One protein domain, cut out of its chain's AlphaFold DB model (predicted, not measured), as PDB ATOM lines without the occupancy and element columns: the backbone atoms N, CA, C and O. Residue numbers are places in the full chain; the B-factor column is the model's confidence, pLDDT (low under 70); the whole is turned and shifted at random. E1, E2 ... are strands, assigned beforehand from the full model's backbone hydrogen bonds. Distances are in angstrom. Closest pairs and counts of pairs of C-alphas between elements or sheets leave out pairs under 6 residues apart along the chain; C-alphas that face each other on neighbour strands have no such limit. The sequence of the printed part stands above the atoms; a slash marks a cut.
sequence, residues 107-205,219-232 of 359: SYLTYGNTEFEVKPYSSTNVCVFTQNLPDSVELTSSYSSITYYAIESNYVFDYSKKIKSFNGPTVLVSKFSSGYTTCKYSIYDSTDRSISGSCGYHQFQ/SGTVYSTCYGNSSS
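What this domain is: This is residues 107 to 205 and 219 to 232 of the 359 residues of an uncharacterized protein of Trichomonas vaginalis (UniProt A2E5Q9). Two sheets lie face to face as a sandwich, one of six strands and one of five, with the strands of the one at 10 degrees to those of the other. The chain winds over both as a jelly roll, one long hairpin of four nested antiparallel pairs: E1 with E10, E2 with E9, E3 with E8 and E4 with E7. The six-stranded sheet, in order E6, E5, E8, E3, E1, E10, is mixed; the five-stranded one, in order E7, E4, E9, E2, E11, is antiparallel throughout. The printed part has 113 residues, with no named helix and eleven strands, E1 to E11 in order along the chain, and its class is all strand. The whole is compact and rounded, with a radius of gyration of the C-alphas of 13.4 A and spans of 37 by 31 by 30 A.

Where its parts are: In the larger sheet, E6 is residues 156 to 158, E5 146 to 153 (21.7 A), E8 171 to 176 (16.0 A), E3 124 to 130 (19.7 A), E1 107 to 110 and E10 201 to 203. In the other, E7 is residues 162 to 164, E4 134 to 140 (16.6 A), E9 183 to 189 (19.1 A), E2 114 to 120 (19.0 A) and E11 220 to 226 (20.1 A). E1 begins at C-alpha 107 (7.786, -4.612, 49.158), and E11 ends at C-alpha 226 (5.590, 14.098, 51.908).

How they stand to each other: In the larger sheet E8 is antiparallel to E3, with N 128 and O 172 2.8 A apart, and to E5, with N 173 and O 149 2.8 A apart. E5 and E6 form a hairpin, with N 150 and O 158 2.8 A apart. E3 and E1 are parallel, with N 129 and O 108 2.8 A apart. E10 is an edge strand antiparallel to E1, with N 109 and O 202 2.8 A apart. The other sheet is twisted. In it E9 is antiparallel to E4, with N 138 and O 186 2.8 A apart, and to E2, with N 116 and O 185 2.9 A apart. Its edge strands are E7, with N 163 and O 137 of E4 2.9 A apart, and E11, with N 223 and O 117 of E2 2.9 A apart. Across the sandwich, the parts that face each other are 9.4 A centre to centre, and E3 and E9 are near each other.

The domain as a whole: The two C-alphas farthest apart, those of Ser 122 and Ser 231, are 38.8 A apart. Residues 206 to 218 are not printed, and C-alphas 205 and 219 are 15.7 A apart across this cut. Of the links printed whole, E9 to E10 is long, with 11 residues. The mean pLDDT of the printed part is 82.2; residues 192 to 201 and 227 to 232 are under 70.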
ATOM      1  N   SER A 107       9.148  -5.010  48.814       89.69
ATOM      2  CA  SER A 107       7.786  -4.612  49.158       89.69
ATOM      3  C   SER A 107       7.801  -3.461  50.152       89.69
ATOM      4  O   SER A 107       8.463  -3.534  51.188       89.69
ATOM      5  N   TYR A 108       7.049  -2.413  49.836       87.25
ATOM      6  CA  TYR A 108       6.908  -1.221  50.663       87.25
ATOM      7  C   TYR A 108       5.451  -0.977  50.991       87.25
ATOM      8  O   TYR A 108       4.605  -1.048  50.108       87.25
ATOM      9  N   LEU A 109       5.167  -0.644  52.240       86.81
ATOM     10  CA  LEU A 109       3.902  -0.069  52.653       86.81
ATOM     11  C   LEU A 109       4.043   1.454  52.672       86.81
ATOM     12  O   LEU A 109       4.963   1.986  53.298       86.81
ATOM     13  N   THR A 110       3.110   2.140  52.019       83.06
ATOM     14  CA  THR A 110       3.002   3.603  52.044       83.06
ATOM     15  C   THR A 110       1.680   4.034  52.657       83.06
ATOM     16  O   THR A 110       0.645   3.413  52.390       83.06
ATOM     17  N   TYR A 111       1.705   5.136  53.403       79.25
ATOM     18  CA  TYR A 111       0.522   5.759  53.983       79.25
ATOM     19  C   TYR A 111       0.472   7.256  53.680       79.25
ATOM     20  O   TYR A 111       1.513   7.914  53.612       79.25
ATOM     21  N   GLY A 112      -0.742   7.794  53.556       78.19
ATOM     22  CA  GLY A 112      -0.947   9.217  53.326       78.19
ATOM     23  C   GLY A 112      -0.463   9.685  51.956       78.19
ATOM     24  O   GLY A 112      -0.101   8.894  51.081       78.19
ATOM     25  N   ASN A 113      -0.470  11.002  51.769       82.12
ATOM     26  CA  ASN A 113       0.039  11.596  50.538       82.12
ATOM     27  C   ASN A 113       1.570  11.506  50.511       82.12
ATOM     28  O   ASN A 113       2.255  12.172  51.291       82.12
ATOM     29  N   THR A 114       2.125  10.726  49.586       82.88
ATOM     30  CA  THR A 114       3.569  10.487  49.528       82.88
ATOM     31  C   THR A 114       4.108  10.543  48.110       82.88
ATOM     32  O   THR A 114       3.464  10.131  47.150       82.88
ATOM     33  N   GLU A 115       5.323  11.046  47.993       86.50
ATOM     34  CA  GLU A 115       6.151  10.918  46.813       86.50
ATOM     35  C   GLU A 115       7.363  10.081  47.194       86.50
ATOM     36  O   GLU A 115       8.033  10.390  48.179       86.50
ATOM     37  N   PHE A 116       7.689   9.045  46.435       85.19
ATOM     38  CA  PHE A 116       8.959   8.368  46.644       85.19
ATOM     39  C   PHE A 116       9.584   7.896  45.342       85.19
ATOM     40  O   PHE A 116       8.923   7.498  44.384       85.19
ATOM     41  N   GLU A 117      10.901   7.971  45.328       89.06
ATOM     42  CA  GLU A 117      11.765   7.584  44.238       89.06
ATOM     43  C   GLU A 117      12.466   6.279  44.609       89.06
ATOM     44  O   GLU A 117      13.082   6.179  45.669       89.06
ATOM     45  N   VAL A 118      12.376   5.283  43.733       89.88
ATOM     46  CA  VAL A 118      12.995   3.970  43.894       89.88
ATOM     47  C   VAL A 118      14.090   3.807  42.853       89.88
ATOM     48  O   VAL A 118      13.837   3.940  41.653       89.88
ATOM     49  N   LYS A 119      15.295   3.474  43.320       91.75
ATOM     50  CA  LYS A 119      16.474   3.232  42.487       91.75
ATOM     51  C   LYS A 119      17.232   1.988  42.980       91.75
ATOM     52  O   LYS A 119      18.055   2.097  43.892       91.75
ATOM     53  N   PRO A 120      16.950   0.794  42.433       90.50
ATOM     54  CA  PRO A 120      17.647  -0.436  42.811       90.50
ATOM     55  C   PRO A 120      19.078  -0.468  42.259       90.50
ATOM     56  O   PRO A 120      19.348   0.140  41.228       90.50
ATOM     57  N   TYR A 121      20.005  -1.197  42.890       90.69
ATOM     58  CA  TYR A 121      21.364  -1.398  42.349       90.69
ATOM     59  C   TYR A 121      21.467  -2.538  41.323       90.69
ATOM     60  O   TYR A 121      22.473  -2.655  40.628       90.69
ATOM     61  N   SER A 122      20.424  -3.355  41.180       91.62
ATOM     62  CA  SER A 122      20.353  -4.488  40.251       91.62
ATOM     63  C   SER A 122      18.971  -4.578  39.593       91.62
ATOM     64  O   SER A 122      18.056  -3.830  39.941       91.62
ATOM     65  N   SER A 123      18.820  -5.480  38.616       92.06
ATOM     66  CA  SER A 123      17.500  -5.805  38.068       92.06
ATOM     67  C   SER A 123      16.626  -6.411  39.163       92.06
ATOM     68  O   SER A 123      17.042  -7.352  39.840       92.06
ATOM     69  N   THR A 124      15.433  -5.850  39.354       93.00
ATOM     70  CA  THR A 124      14.520  -6.306  40.397       93.00
ATOM     71  C   THR A 124      13.075  -5.864  40.174       93.00
ATOM     72  O   THR A 124      12.812  -4.938  39.409       93.00
ATOM     73  N   ASN A 125      12.138  -6.495  40.882       93.06
ATOM     74  CA  ASN A 125      10.746  -6.075  40.957       93.06
ATOM     75  C   ASN A 125      10.434  -5.465  42.327       93.06
ATOM     76  O   ASN A 125      10.601  -6.109  43.367       93.06
ATOM     77  N   VAL A 126       9.918  -4.241  42.316       92.00
ATOM     78  CA  VAL A 126       9.506  -3.514  43.516       92.00
ATOM     79  C   VAL A 126       7.996  -3.344  43.513       92.00
ATOM     80  O   VAL A 126       7.424  -2.859  42.538       92.00
ATOM     81  N   CYS A 127       7.367  -3.714  44.622       93.00
ATOM     82  CA  CYS A 127       5.950  -3.495  44.863       93.00
ATOM     83  C   CYS A 127       5.735  -2.476  45.973       93.00
ATOM     84  O   CYS A 127       6.413  -2.488  47.003       93.00
ATOM     85  N   VAL A 128       4.749  -1.619  45.769       91.62
ATOM     86  CA  VAL A 128       4.336  -0.592  46.713       91.62
ATOM     87  C   VAL A 128       2.865  -0.821  46.998       91.62
ATOM     88  O   VAL A 128       2.024  -0.776  46.105       91.62
ATOM     89  N   PHE A 129       2.569  -1.092  48.256       90.88
ATOM     90  CA  PHE A 129       1.246  -1.374  48.767       90.88
ATOM     91  C   PHE A 129       0.698  -0.090  49.373       90.88
ATOM     92  O   PHE A 129       1.258   0.443  50.337       90.88
ATOM     93  N   THR A 130      -0.406   0.407  48.819       87.12
ATOM     94  CA  THR A 130      -1.106   1.535  49.426       87.12
ATOM     95  C   THR A 130      -1.899   1.021  50.618       87.12
ATOM     96  O   THR A 130      -2.701   0.091  50.495       87.12
ATOM     97  N   GLN A 131      -1.660   1.595  51.797       80.44
ATOM     98  CA  GLN A 131      -2.390   1.193  52.995       80.44
ATOM     99  C   GLN A 131      -3.888   1.504  52.865       80.44
ATOM    100  O   GLN A 131      -4.739   0.676  53.200       80.44
ATOM    101  N   ASN A 132      -4.200   2.695  52.353       80.38
ATOM    102  CA  ASN A 132      -5.558   3.147  52.090       80.38
ATOM    103  C   ASN A 132      -5.862   3.136  50.590       80.38
ATOM    104  O   ASN A 132      -4.988   2.905  49.751       80.38
ATOM    105  N   LEU A 133      -7.127   3.418  50.278       85.69
ATOM    106  CA  LEU A 133      -7.595   3.722  48.932       85.69
ATOM    107  C   LEU A 133      -6.931   5.020  48.436       85.69
ATOM    108  O   LEU A 133      -7.169   6.071  49.043       85.69
ATOM    109  N   PRO A 134      -6.118   4.997  47.368       85.38
ATOM    110  CA  PRO A 134      -5.612   6.231  46.787       85.38
ATOM    111  C   PRO A 134      -6.704   6.942  45.973       85.38
ATOM    112  O   PRO A 134      -7.469   6.305  45.256       85.38
ATOM    113  N   ASP A 135      -6.756   8.271  46.038       86.56
ATOM    114  CA  ASP A 135      -7.570   9.095  45.131       86.56
ATOM    115  C   ASP A 135      -6.973   9.090  43.718       86.56
ATOM    116  O   ASP A 135      -7.674   8.999  42.703       86.56
ATOM    117  N   SER A 136      -5.644   9.209  43.651       89.12
ATOM    118  CA  SER A 136      -4.895   9.124  42.404       89.12
ATOM    119  C   SER A 136      -3.455   8.707  42.649       89.12
ATOM    120  O   SER A 136      -2.897   8.944  43.723       89.12
ATOM    121  N   VAL A 137      -2.845   8.123  41.625       90.38
ATOM    122  CA  VAL A 137      -1.409   7.856  41.598       90.38
ATOM    123  C   VAL A 137      -0.822   8.341  40.283       90.38
ATOM    124  O   VAL A 137      -1.473   8.313  39.235       90.38
ATOM    125  N   GLU A 138       0.418   8.794  40.336       92.25
ATOM    126  CA  GLU A 138       1.203   9.171  39.175       92.25
ATOM    127  C   GLU A 138       2.550   8.446  39.223       92.25
ATOM    128  O   GLU A 138       3.254   8.448  40.231       92.25
ATOM    129  N   LEU A 139       2.865   7.763  38.128       90.81
ATOM    130  CA  LEU A 139       4.033   6.920  37.940       90.81
ATOM    131  C   LEU A 139       4.879   7.551  36.844       90.81
ATOM    132  O   LEU A 139       4.447   7.698  35.698       90.81
ATOM    133  N   THR A 140       6.098   7.947  37.196       91.94
ATOM    134  CA  THR A 140       7.015   8.600  36.265       91.94
ATOM    135  C   THR A 140       8.369   7.914  36.270       91.94
ATOM    136  O   THR A 140       8.880   7.459  37.291       91.94
ATOM    137  N   SER A 141       8.970   7.819  35.091       88.62
ATOM    138  CA  SER A 141      10.353   7.398  34.932       88.62
ATOM    139  C   SER A 141      10.934   8.061  33.695       88.62
ATOM    140  O   SER A 141      10.251   8.211  32.680       88.62
ATOM    141  N   SER A 142      12.204   8.447  33.783       84.81
ATOM    142  CA  SER A 142      12.990   8.912  32.639       84.81
ATOM    143  C   SER A 142      13.574   7.754  31.819       84.81
ATOM    144  O   SER A 142      14.176   8.002  30.778       84.81
ATOM    145  N   TYR A 143      13.411   6.505  32.268       85.62
ATOM    146  CA  TYR A 143      14.032   5.328  31.666       85.62
ATOM    147  C   TYR A 143      12.980   4.417  31.031       85.62
ATOM    148  O   TYR A 143      12.026   3.996  31.679       85.62
ATOM    149  N   SER A 144      13.189   4.056  29.766       82.94
ATOM    150  CA  SER A 144      12.343   3.094  29.043       82.94
ATOM    151  C   SER A 144      12.528   1.647  29.513       82.94
ATOM    152  O   SER A 144      11.703   0.792  29.210       82.94
ATOM    153  N   SER A 145      13.594   1.365  30.264       86.62
ATOM    154  CA  SER A 145      13.937   0.040  30.792       86.62
ATOM    155  C   SER A 145      13.120  -0.369  32.026       86.62
ATOM    156  O   SER A 145      13.359  -1.439  32.597       86.62
ATOM    157  N   ILE A 146      12.173   0.471  32.453       91.38
ATOM    158  CA  ILE A 146      11.291   0.220  33.591       91.38
ATOM    159  C   ILE A 146       9.872   0.014  33.074       91.38
ATOM    160  O   ILE A 146       9.299   0.886  32.426       91.38
ATOM    161  N   THR A 147       9.288  -1.135  33.402       94.00
ATOM    162  CA  THR A 147       7.852  -1.370  33.216       94.00
ATOM    163  C   THR A 147       7.152  -1.151  34.545       94.00
ATOM    164  O   THR A 147       7.481  -1.833  35.513       94.00
ATOM    165  N   TYR A 148       6.184  -0.240  34.599       94.00
ATOM    166  CA  TYR A 148       5.357  -0.021  35.784       94.00
ATOM    167  C   TYR A 148       3.875  -0.176  35.466       94.00
ATOM    168  O   TYR A 148       3.449   0.047  34.333       94.00
ATOM    169  N   TYR A 149       3.107  -0.583  36.470       94.62
ATOM    170  CA  TYR A 149       1.653  -0.706  36.407       94.62
ATOM    171  C   TYR A 149       1.055  -0.770  37.812       94.62
ATOM    172  O   TYR A 149       1.737  -1.138  38.770       94.62
ATOM    173  N   ALA A 150      -0.227  -0.453  37.934       94.50
ATOM    174  CA  ALA A 150      -1.015  -0.719  39.128       94.50
ATOM    175  C   ALA A 150      -1.805  -2.022  38.967       94.50
ATOM    176  O   ALA A 150      -2.320  -2.324  37.892       94.50
ATOM    177  N   ILE A 151      -1.908  -2.794  40.044       93.56
ATOM    178  CA  ILE A 151      -2.848  -3.907  40.178       93.56
ATOM    179  C   ILE A 151      -4.053  -3.363  40.935       93.56
ATOM    180  O   ILE A 151      -3.958  -3.089  42.134       93.56
ATOM    181  N   GLU A 152      -5.169  -3.168  40.243       88.00
ATOM    182  CA  GLU A 152      -6.383  -2.602  40.847       88.00
ATOM    183  C   GLU A 152      -7.288  -3.681  41.435       88.00
ATOM    184  O   GLU A 152      -7.935  -3.482  42.459       88.00
ATOM    185  N   SER A 153      -7.336  -4.842  40.787       83.62
ATOM    186  CA  SER A 153      -8.087  -6.006  41.252       83.62
ATOM    187  C   SER A 153      -7.574  -7.276  40.569       83.62
ATOM    188  O   SER A 153      -6.541  -7.261  39.891       83.62
ATOM    189  N   ASN A 154      -8.255  -8.408  40.773       79.94
ATOM    190  CA  ASN A 154      -7.850  -9.666  40.157       79.94
ATOM    191  C   ASN A 154      -7.889  -9.549  38.622       79.94
ATOM    192  O   ASN A 154      -8.931  -9.242  38.050       79.94
ATOM    193  N   TYR A 155      -6.747  -9.787  37.973       79.44
ATOM    194  CA  TYR A 155      -6.538  -9.665  36.521       79.44
ATOM    195  C   TYR A 155      -6.730  -8.266  35.906       79.44
ATOM    196  O   TYR A 155      -6.671  -8.141  34.684       79.44
ATOM    197  N   VAL A 156      -6.902  -7.212  36.712       89.38
ATOM    198  CA  VAL A 156      -7.010  -5.832  36.214       89.38
ATOM    199  C   VAL A 156      -5.713  -5.087  36.494       89.38
ATOM    200  O   VAL A 156      -5.345  -4.854  37.651       89.38
ATOM    201  N   PHE A 157      -5.032  -4.722  35.410       92.56
ATOM    202  CA  PHE A 157      -3.765  -4.003  35.423       92.56
ATOM    203  C   PHE A 157      -3.920  -2.680  34.684       92.56
ATOM    204  O   PHE A 157      -4.380  -2.671  33.542       92.56
ATOM    205  N   ASP A 158      -3.481  -1.588  35.302       93.94
ATOM    206  CA  ASP A 158      -3.435  -0.278  34.658       93.94
ATOM    207  C   ASP A 158      -1.976   0.156  34.448       93.94
ATOM    208  O   ASP A 158      -1.208   0.328  35.396       93.94
ATOM    209  N   TYR A 159      -1.589   0.306  33.181       93.62
ATOM    210  CA  TYR A 159      -0.257   0.739  32.742       93.62
ATOM    211  C   TYR A 159      -0.176   2.259  32.514       93.62
ATOM    212  O   TYR A 159       0.832   2.776  32.023       93.62
ATOM    213  N   SER A 160      -1.240   2.994  32.836       93.00
ATOM    214  CA  SER A 160      -1.307   4.439  32.677       93.00
ATOM    215  C   SER A 160      -0.326   5.135  33.612       93.00
ATOM    216  O   SER A 160      -0.211   4.831  34.796       93.00
ATOM    217  N   LYS A 161       0.341   6.167  33.085       89.88
ATOM    218  CA  LYS A 161       1.208   7.065  33.868       89.88
ATOM    219  C   LYS A 161       0.479   7.746  35.014       89.88
ATOM    220  O   LYS A 161       1.094   8.088  36.014       89.88
ATOM    221  N   LYS A 162      -0.813   8.009  34.846       92.38
ATOM    222  CA  LYS A 162      -1.638   8.681  35.839       92.38
ATOM    223  C   LYS A 162      -2.970   7.970  35.923       92.38
ATOM    224  O   LYS A 162      -3.691   7.925  34.931       92.38
ATOM    225  N   ILE A 163      -3.277   7.471  37.107       90.81
ATOM    226  CA  ILE A 163      -4.489   6.711  37.385       90.81
ATOM    227  C   ILE A 163      -5.297   7.511  38.397       90.81
ATOM    228  O   ILE A 163      -4.756   8.072  39.355       90.81
ATOM    229  N   LYS A 164      -6.595   7.618  38.147       85.50
ATOM    230  CA  LYS A 164      -7.544   8.340  38.992       85.50
ATOM    231  C   LYS A 164      -8.749   7.446  39.225       85.50
ATOM    232  O   LYS A 164      -9.175   6.778  38.289       85.50
ATOM    233  N   SER A 165      -9.363   7.564  40.399       77.44
ATOM    234  CA  SER A 165     -10.603   6.849  40.749       77.44
ATOM    235  C   SER A 165     -10.385   5.355  40.991       77.44
ATOM    236  O   SER A 165     -10.903   4.504  40.275       77.44
ATOM    237  N   PHE A 166      -9.625   5.033  42.036       84.69
ATOM    238  CA  PHE A 166      -9.520   3.659  42.508       84.69
ATOM    239  C   PHE A 166     -10.811   3.227  43.215       84.69
ATOM    240  O   PHE A 166     -11.477   4.032  43.868       84.69
ATOM    241  N   ASN A 167     -11.123   1.933  43.142       82.19
ATOM    242  CA  ASN A 167     -12.266   1.324  43.837       82.19
ATOM    243  C   ASN A 167     -11.856   0.519  45.087       82.19
ATOM    244  O   ASN A 167     -12.710  -0.008  45.799       82.19
ATOM    245  N   GLY A 168     -10.555   0.412  45.362       83.06
ATOM    246  CA  GLY A 168      -9.996  -0.317  46.499       83.06
ATOM    247  C   GLY A 168      -8.500  -0.033  46.693       83.06
ATOM    248  O   GLY A 168      -7.906   0.717  45.914       83.06
ATOM    249  N   PRO A 169      -7.873  -0.614  47.731       84.06
ATOM    250  CA  PRO A 169      -6.419  -0.634  47.846       84.06
ATOM    251  C   PRO A 169      -5.782  -1.207  46.577       84.06
ATOM    252  O   PRO A 169      -6.344  -2.098  45.944       84.06
ATOM    253  N   THR A 170      -4.588  -0.732  46.233       91.31
ATOM    254  CA  THR A 170      -3.879  -1.144  45.018       91.31
ATOM    255  C   THR A 170      -2.438  -1.538  45.334       91.31
ATOM    256  O   THR A 170      -1.893  -1.199  46.389       91.31
ATOM    257  N   VAL A 171      -1.821  -2.272  44.410       93.69
ATOM    258  CA  VAL A 171      -0.386  -2.566  44.433       93.69
ATOM    259  C   VAL A 171       0.255  -1.929  43.212       93.69
ATOM    260  O   VAL A 171      -0.060  -2.299  42.083       93.69
ATOM    261  N   LEU A 172       1.171  -0.992  43.427       94.31
ATOM    262  CA  LEU A 172       1.961  -0.390  42.359       94.31
ATOM    263  C   LEU A 172       3.212  -1.239  42.152       94.31
ATOM    264  O   LEU A 172       3.975  -1.467  43.088       94.31
ATOM    265  N   VAL A 173       3.433  -1.703  40.931       94.88
ATOM    266  CA  VAL A 173       4.544  -2.585  40.577       94.88
ATOM    267  C   VAL A 173       5.477  -1.847  39.634       94.88
ATOM    268  O   VAL A 173       5.017  -1.276  38.650       94.88
ATOM    269  N   SER A 174       6.782  -1.901  39.902       94.69
ATOM    270  CA  SER A 174       7.826  -1.538  38.938       94.69
ATOM    271  C   SER A 174       8.800  -2.685  38.748       94.69
ATOM    272  O   SER A 174       9.380  -3.194  39.707       94.69
ATOM    273  N   LYS A 175       9.006  -3.059  37.489       95.06
ATOM    274  CA  LYS A 175       9.974  -4.056  37.044       95.06
ATOM    275  C   LYS A 175      11.165  -3.337  36.427       95.06
ATOM    276  O   LYS A 175      11.037  -2.693  35.384       95.06
ATOM    277  N   PHE A 176      12.314  -3.446  37.080       93.88
ATOM    278  CA  PHE A 176      13.575  -2.853  36.661       93.88
ATOM    279  C   PHE A 176      14.388  -3.908  35.916       93.88
ATOM    280  O   PHE A 176      14.867  -4.872  36.514       93.88
ATOM    281  N   SER A 177      14.569  -3.735  34.607       92.38
ATOM    282  CA  SER A 177      15.426  -4.632  33.812       92.38
ATOM    283  C   SER A 177      16.926  -4.375  34.024       92.38
ATOM    284  O   SER A 177      17.751  -5.225  33.701       92.38
ATOM    285  N   SER A 178      17.288  -3.231  34.609       87.38
ATOM    286  CA  SER A 178      18.667  -2.850  34.917       87.38
ATOM    287  C   SER A 178      18.764  -2.078  36.233       87.38
ATOM    288  O   SER A 178      17.843  -1.355  36.624       87.38
ATOM    289  N   GLY A 179      19.906  -2.220  36.910       85.19
ATOM    290  CA  GLY A 179      20.230  -1.434  38.100       85.19
ATOM    291  C   GLY A 179      20.445   0.050  37.787       85.19
ATOM    292  O   GLY A 179      20.654   0.444  36.641       85.19
ATOM    293  N   TYR A 180      20.408   0.871  38.833       84.12
ATOM    294  CA  TYR A 180      20.606   2.324  38.850       84.12
ATOM    295  C   TYR A 180      19.599   3.149  38.044       84.12
ATOM    296  O   TYR A 180      19.751   4.369  37.951       84.12
ATOM    297  N   THR A 181      18.558   2.513  37.511       90.19
ATOM    298  CA  THR A 181      17.425   3.202  36.895       90.19
ATOM    299  C   THR A 181      16.409   3.591  37.957       90.19
ATOM    300  O   THR A 181      16.315   2.965  39.009       90.19
ATOM    301  N   THR A 182      15.677   4.668  37.698       90.69
ATOM    302  CA  THR A 182      14.819   5.301  38.698       90.69
ATOM    303  C   THR A 182      13.358   5.285  38.262       90.69
ATOM    304  O   THR A 182      13.038   5.664  37.131       90.69
ATOM    305  N   CYS A 183      12.461   4.936  39.184       91.81
ATOM    306  CA  CYS A 183      11.025   5.186  39.067       91.81
ATOM    307  C   CYS A 183      10.553   6.053  40.232       91.81
ATOM    308  O   CYS A 183      10.969   5.853  41.371       91.81
ATOM    309  N   LYS A 184       9.680   7.008  39.938       92.12
ATOM    310  CA  LYS A 184       9.072   7.903  40.906       92.12
ATOM    311  C   LYS A 184       7.573   7.637  40.976       92.12
ATOM    312  O   LYS A 184       6.883   7.635  39.955       92.12
ATOM    313  N   TYR A 185       7.099   7.454  42.198       90.62
ATOM    314  CA  TYR A 185       5.706   7.259  42.549       90.62
ATOM    315  C   TYR A 185       5.201   8.496  43.276       90.62
ATOM    316  O   TYR A 185       5.835   8.973  44.215       90.62
ATOM    317  N   SER A 186       4.032   8.968  42.879       90.19
ATOM    318  CA  SER A 186       3.307  10.053  43.524       90.19
ATOM    319  C   SER A 186       1.928   9.528  43.891       90.19
ATOM    320  O   SER A 186       1.124   9.250  43.008       90.19
ATOM    321  N   ILE A 187       1.662   9.341  45.180       88.75
ATOM    322  CA  ILE A 187       0.437   8.737  45.705       88.75
ATOM    323  C   ILE A 187      -0.341   9.800  46.470       88.75
ATOM    324  O   ILE A 187       0.183  10.415  47.401       88.75
ATOM    325  N   TYR A 188      -1.600   9.984  46.089       85.25
ATOM    326  CA  TYR A 188      -2.555  10.834  46.786       85.25
ATOM    327  C   TYR A 188      -3.564   9.934  47.509       85.25
ATOM    328  O   TYR A 188      -4.296   9.192  46.859       85.25
ATOM    329  N   ASP A 189      -3.574   9.957  48.839       78.94
ATOM    330  CA  ASP A 189      -4.394   9.110  49.714       78.94
ATOM    331  C   ASP A 189      -5.734   9.792  50.028       78.94
ATOM    332  O   ASP A 189      -5.767  10.903  50.563       78.94
ATOM    333  N   SER A 190      -6.840   9.093  49.756       72.88
ATOM    334  CA  SER A 190      -8.213   9.600  49.946       72.88
ATOM    335  C   SER A 190      -8.550  10.014  51.377       72.88
ATOM    336  O   SER A 190      -9.472  10.795  51.636       72.88
ATOM    337  N   THR A 191      -7.814   9.481  52.348       72.12
ATOM    338  CA  THR A 191      -8.097   9.661  53.766       72.12
ATOM    339  C   THR A 191      -7.213  10.724  54.418       72.12
ATOM    340  O   THR A 191      -7.446  11.063  55.582       72.12
ATOM    341  N   ASP A 192      -6.202  11.247  53.722       65.81
ATOM    342  CA  ASP A 192      -5.205  12.164  54.275       65.81
ATOM    343  C   ASP A 192      -5.465  13.618  53.847       65.81
ATOM    344  O   ASP A 192      -4.899  14.146  52.890       65.81
ATOM    345  N   ARG A 193      -6.366  14.280  54.587       54.47
ATOM    346  CA  ARG A 193      -6.703  15.703  54.396       54.47
ATOM    347  C   ARG A 193      -5.766  16.664  55.127       54.47
ATOM    348  O   ARG A 193      -5.859  17.868  54.900       54.47
ATOM    349  N   SER A 194      -4.918  16.182  56.030       54.66
ATOM    350  CA  SER A 194      -4.075  17.005  56.899       54.66
ATOM    351  C   SER A 194      -2.751  16.290  57.113       54.66
ATOM    352  O   SER A 194      -2.589  15.558  58.085       54.66
ATOM    353  N   ILE A 195      -1.822  16.513  56.186       49.91
ATOM    354  CA  ILE A 195      -0.489  15.914  56.203       49.91
ATOM    355  C   ILE A 195       0.202  16.217  57.531       49.91
ATOM    356  O   ILE A 195       0.662  17.335  57.777       49.91
ATOM    357  N   SER A 196       0.280  15.210  58.397       48.84
ATOM    358  CA  SER A 196       1.314  15.155  59.421       48.84
ATOM    359  C   SER A 196       2.644  15.039  58.684       48.84
ATOM    360  O   SER A 196       2.779  14.169  57.828       48.84
ATOM    361  N   GLY A 197       3.621  15.894  58.987       45.12
ATOM    362  CA  GLY A 197       4.911  15.970  58.282       45.12
ATOM    363  C   GLY A 197       5.803  14.716  58.350       45.12
ATOM    364  O   GLY A 197       6.988  14.807  58.047       45.12
ATOM    365  N   SER A 198       5.268  13.565  58.757       54.94
ATOM    366  CA  SER A 198       5.942  12.272  58.804       54.94
ATOM    367  C   SER A 198       5.332  11.304  57.786       54.94
ATOM    368  O   SER A 198       4.301  10.687  58.058       54.94
ATOM    369  N   CYS A 199       5.995  11.130  56.645       60.56
ATOM    370  CA  CYS A 199       5.745  10.015  55.734       60.56
ATOM    371  C   CYS A 199       6.599   8.869  56.207       60.56
ATOM    372  O   CYS A 199       7.825   8.951  56.226       60.56
ATOM    373  N   GLY A 200       5.936   7.817  56.629       59.31
ATOM    374  CA  GLY A 200       6.568   6.585  57.027       59.31
ATOM    375  C   GLY A 200       6.383   5.625  55.881       59.31
ATOM    376  O   GLY A 200       5.296   5.427  55.342       59.31
ATOM    377  N   TYR A 201       7.497   5.064  55.477       68.88
ATOM    378  CA  TYR A 201       7.542   3.918  54.608       68.88
ATOM    379  C   TYR A 201       8.001   2.770  55.491       68.88
ATOM    380  O   TYR A 201       8.992   2.876  56.215       68.88
ATOM    381  N   HIS A 202       7.253   1.681  55.458       70.19
ATOM    382  CA  HIS A 202       7.608   0.484  56.199       70.19
ATOM    383  C   HIS A 202       7.850  -0.632  55.199       70.19
ATOM    384  O   HIS A 202       7.052  -0.856  54.290       70.19
ATOM    385  N   GLN A 203       8.988  -1.303  55.328       74.88
ATOM    386  CA  GLN A 203       9.205  -2.550  54.608       74.88
ATOM    387  C   GLN A 203       8.326  -3.633  55.227       74.88
ATOM    388  O   GLN A 203       7.991  -3.579  56.414       74.88
ATOM    389  N   PHE A 204       7.949  -4.613  54.417       85.25
ATOM    390  CA  PHE A 204       7.261  -5.785  54.929       85.25
ATOM    391  C   PHE A 204       8.213  -6.579  55.828       85.25
ATOM    392  O   PHE A 204       9.410  -6.675  55.571       85.25
ATOM    393  N   GLN A 205       7.680  -7.163  56.892       88.19
ATOM    394  CA  GLN A 205       8.391  -8.187  57.654       88.19
ATOM    395  C   GLN A 205       7.937  -9.562  57.189       88.19
ATOM    396  O   GLN A 205       6.777  -9.745  56.820       88.19
ATOM    397  N   SER A 219      18.135  -3.626  48.187       76.19
ATOM    398  CA  SER A 219      19.498  -3.442  47.687       76.19
ATOM    399  C   SER A 219      19.594  -2.219  46.766       76.19
ATOM    400  O   SER A 219      20.055  -2.315  45.630       76.19
ATOM    401  N   GLY A 220      19.097  -1.072  47.219       82.81
ATOM    402  CA  GLY A 220      19.035   0.170  46.459       82.81
ATOM    403  C   GLY A 220      18.713   1.368  47.341       82.81
ATOM    404  O   GLY A 220      18.724   1.279  48.567       82.81
ATOM    405  N   THR A 221      18.391   2.496  46.716       85.81
ATOM    406  CA  THR A 221      18.006   3.725  47.418       85.81
ATOM    407  C   THR A 221      16.526   4.026  47.238       85.81
ATOM    408  O   THR A 221      16.004   3.945  46.124       85.81
ATOM    409  N   VAL A 222      15.875   4.418  48.333       83.56
ATOM    410  CA  VAL A 222      14.525   4.987  48.323       83.56
ATOM    411  C   VAL A 222      14.592   6.403  48.874       83.56
ATOM    412  O   VAL A 222      15.070   6.599  49.990       83.56
ATOM    413  N   TYR A 223      14.114   7.379  48.105       81.75
ATOM    414  CA  TYR A 223      13.998   8.769  48.544       81.75
ATOM    415  C   TYR A 223      12.526   9.111  48.699       81.75
ATOM    416  O   TYR A 223      11.806   9.118  47.711       81.75
ATOM    417  N   SER A 224      12.066   9.386  49.914       75.00
ATOM    418  CA  SER A 224      10.664   9.718  50.178       75.00
ATOM    419  C   SER A 224      10.499  11.186  50.558       75.00
ATOM    420  O   SER A 224      11.247  11.694  51.396       75.00
ATOM    421  N   THR A 225       9.467  11.838  50.037       74.94
ATOM    422  CA  THR A 225       8.992  13.140  50.504       74.94
ATOM    423  C   THR A 225       7.485  13.101  50.746       74.94
ATOM    424  O   THR A 225       6.741  12.354  50.110       74.94
ATOM    425  N   CYS A 226       7.019  13.891  51.710       72.69
ATOM    426  CA  CYS A 226       5.590  14.098  51.908       72.69
ATOM    427  C   CYS A 226       5.102  15.225  51.033       72.69
ATOM    428  O   CYS A 226       5.660  16.326  51.081       72.69
ATOM    429  N   TYR A 227       4.002  14.997  50.322       62.47
ATOM    430  CA  TYR A 227       3.282  16.118  49.752       62.47
ATOM    431  C   TYR A 227       2.707  16.937  50.894       62.47
ATOM    432  O   TYR A 227       1.863  16.453  51.629       62.47
ATOM    433  N   GLY A 228       3.165  18.179  51.054       54.34
ATOM    434  CA  GLY A 228       2.467  19.168  51.865       54.34
ATOM    435  C   GLY A 228       1.138  19.526  51.205       54.34
ATOM    436  O   GLY A 228       1.025  19.551  49.979       54.34
ATOM    437  N   ASN A 229       0.116  19.786  52.019       43.03
ATOM    438  CA  ASN A 229      -1.256  19.884  51.547       43.03
ATOM    439  C   ASN A 229      -1.305  21.041  50.554       43.03
ATOM    440  O   ASN A 229      -1.072  22.183  50.956       43.03
ATOM    441  N   SER A 230      -1.601  20.778  49.278       41.22
ATOM    442  CA  SER A 230      -1.524  21.775  48.195       41.22
ATOM    443  C   SER A 230      -2.512  22.940  48.356       41.22
ATOM    444  O   SER A 230      -2.534  23.859  47.540       41.22
ATOM    445  N   SER A 231      -3.252  22.988  49.466       41.56
ATOM    446  CA  SER A 231      -3.782  24.232  50.024       41.56
ATOM    447  C   SER A 231      -2.720  25.340  50.158       41.56
ATOM    448  O   SER A 231      -3.070  26.508  50.035       41.56
ATOM    449  N   SER A 232      -1.430  25.014  50.304       42.62
ATOM    450  CA  SER A 232      -0.321  25.978  50.284       42.62
ATOM    451  C   SER A 232       0.122  26.397  48.877       42.62
ATOM    452  O   SER A 232       0.774  27.423  48.755       42.62
TER     453      SER A 232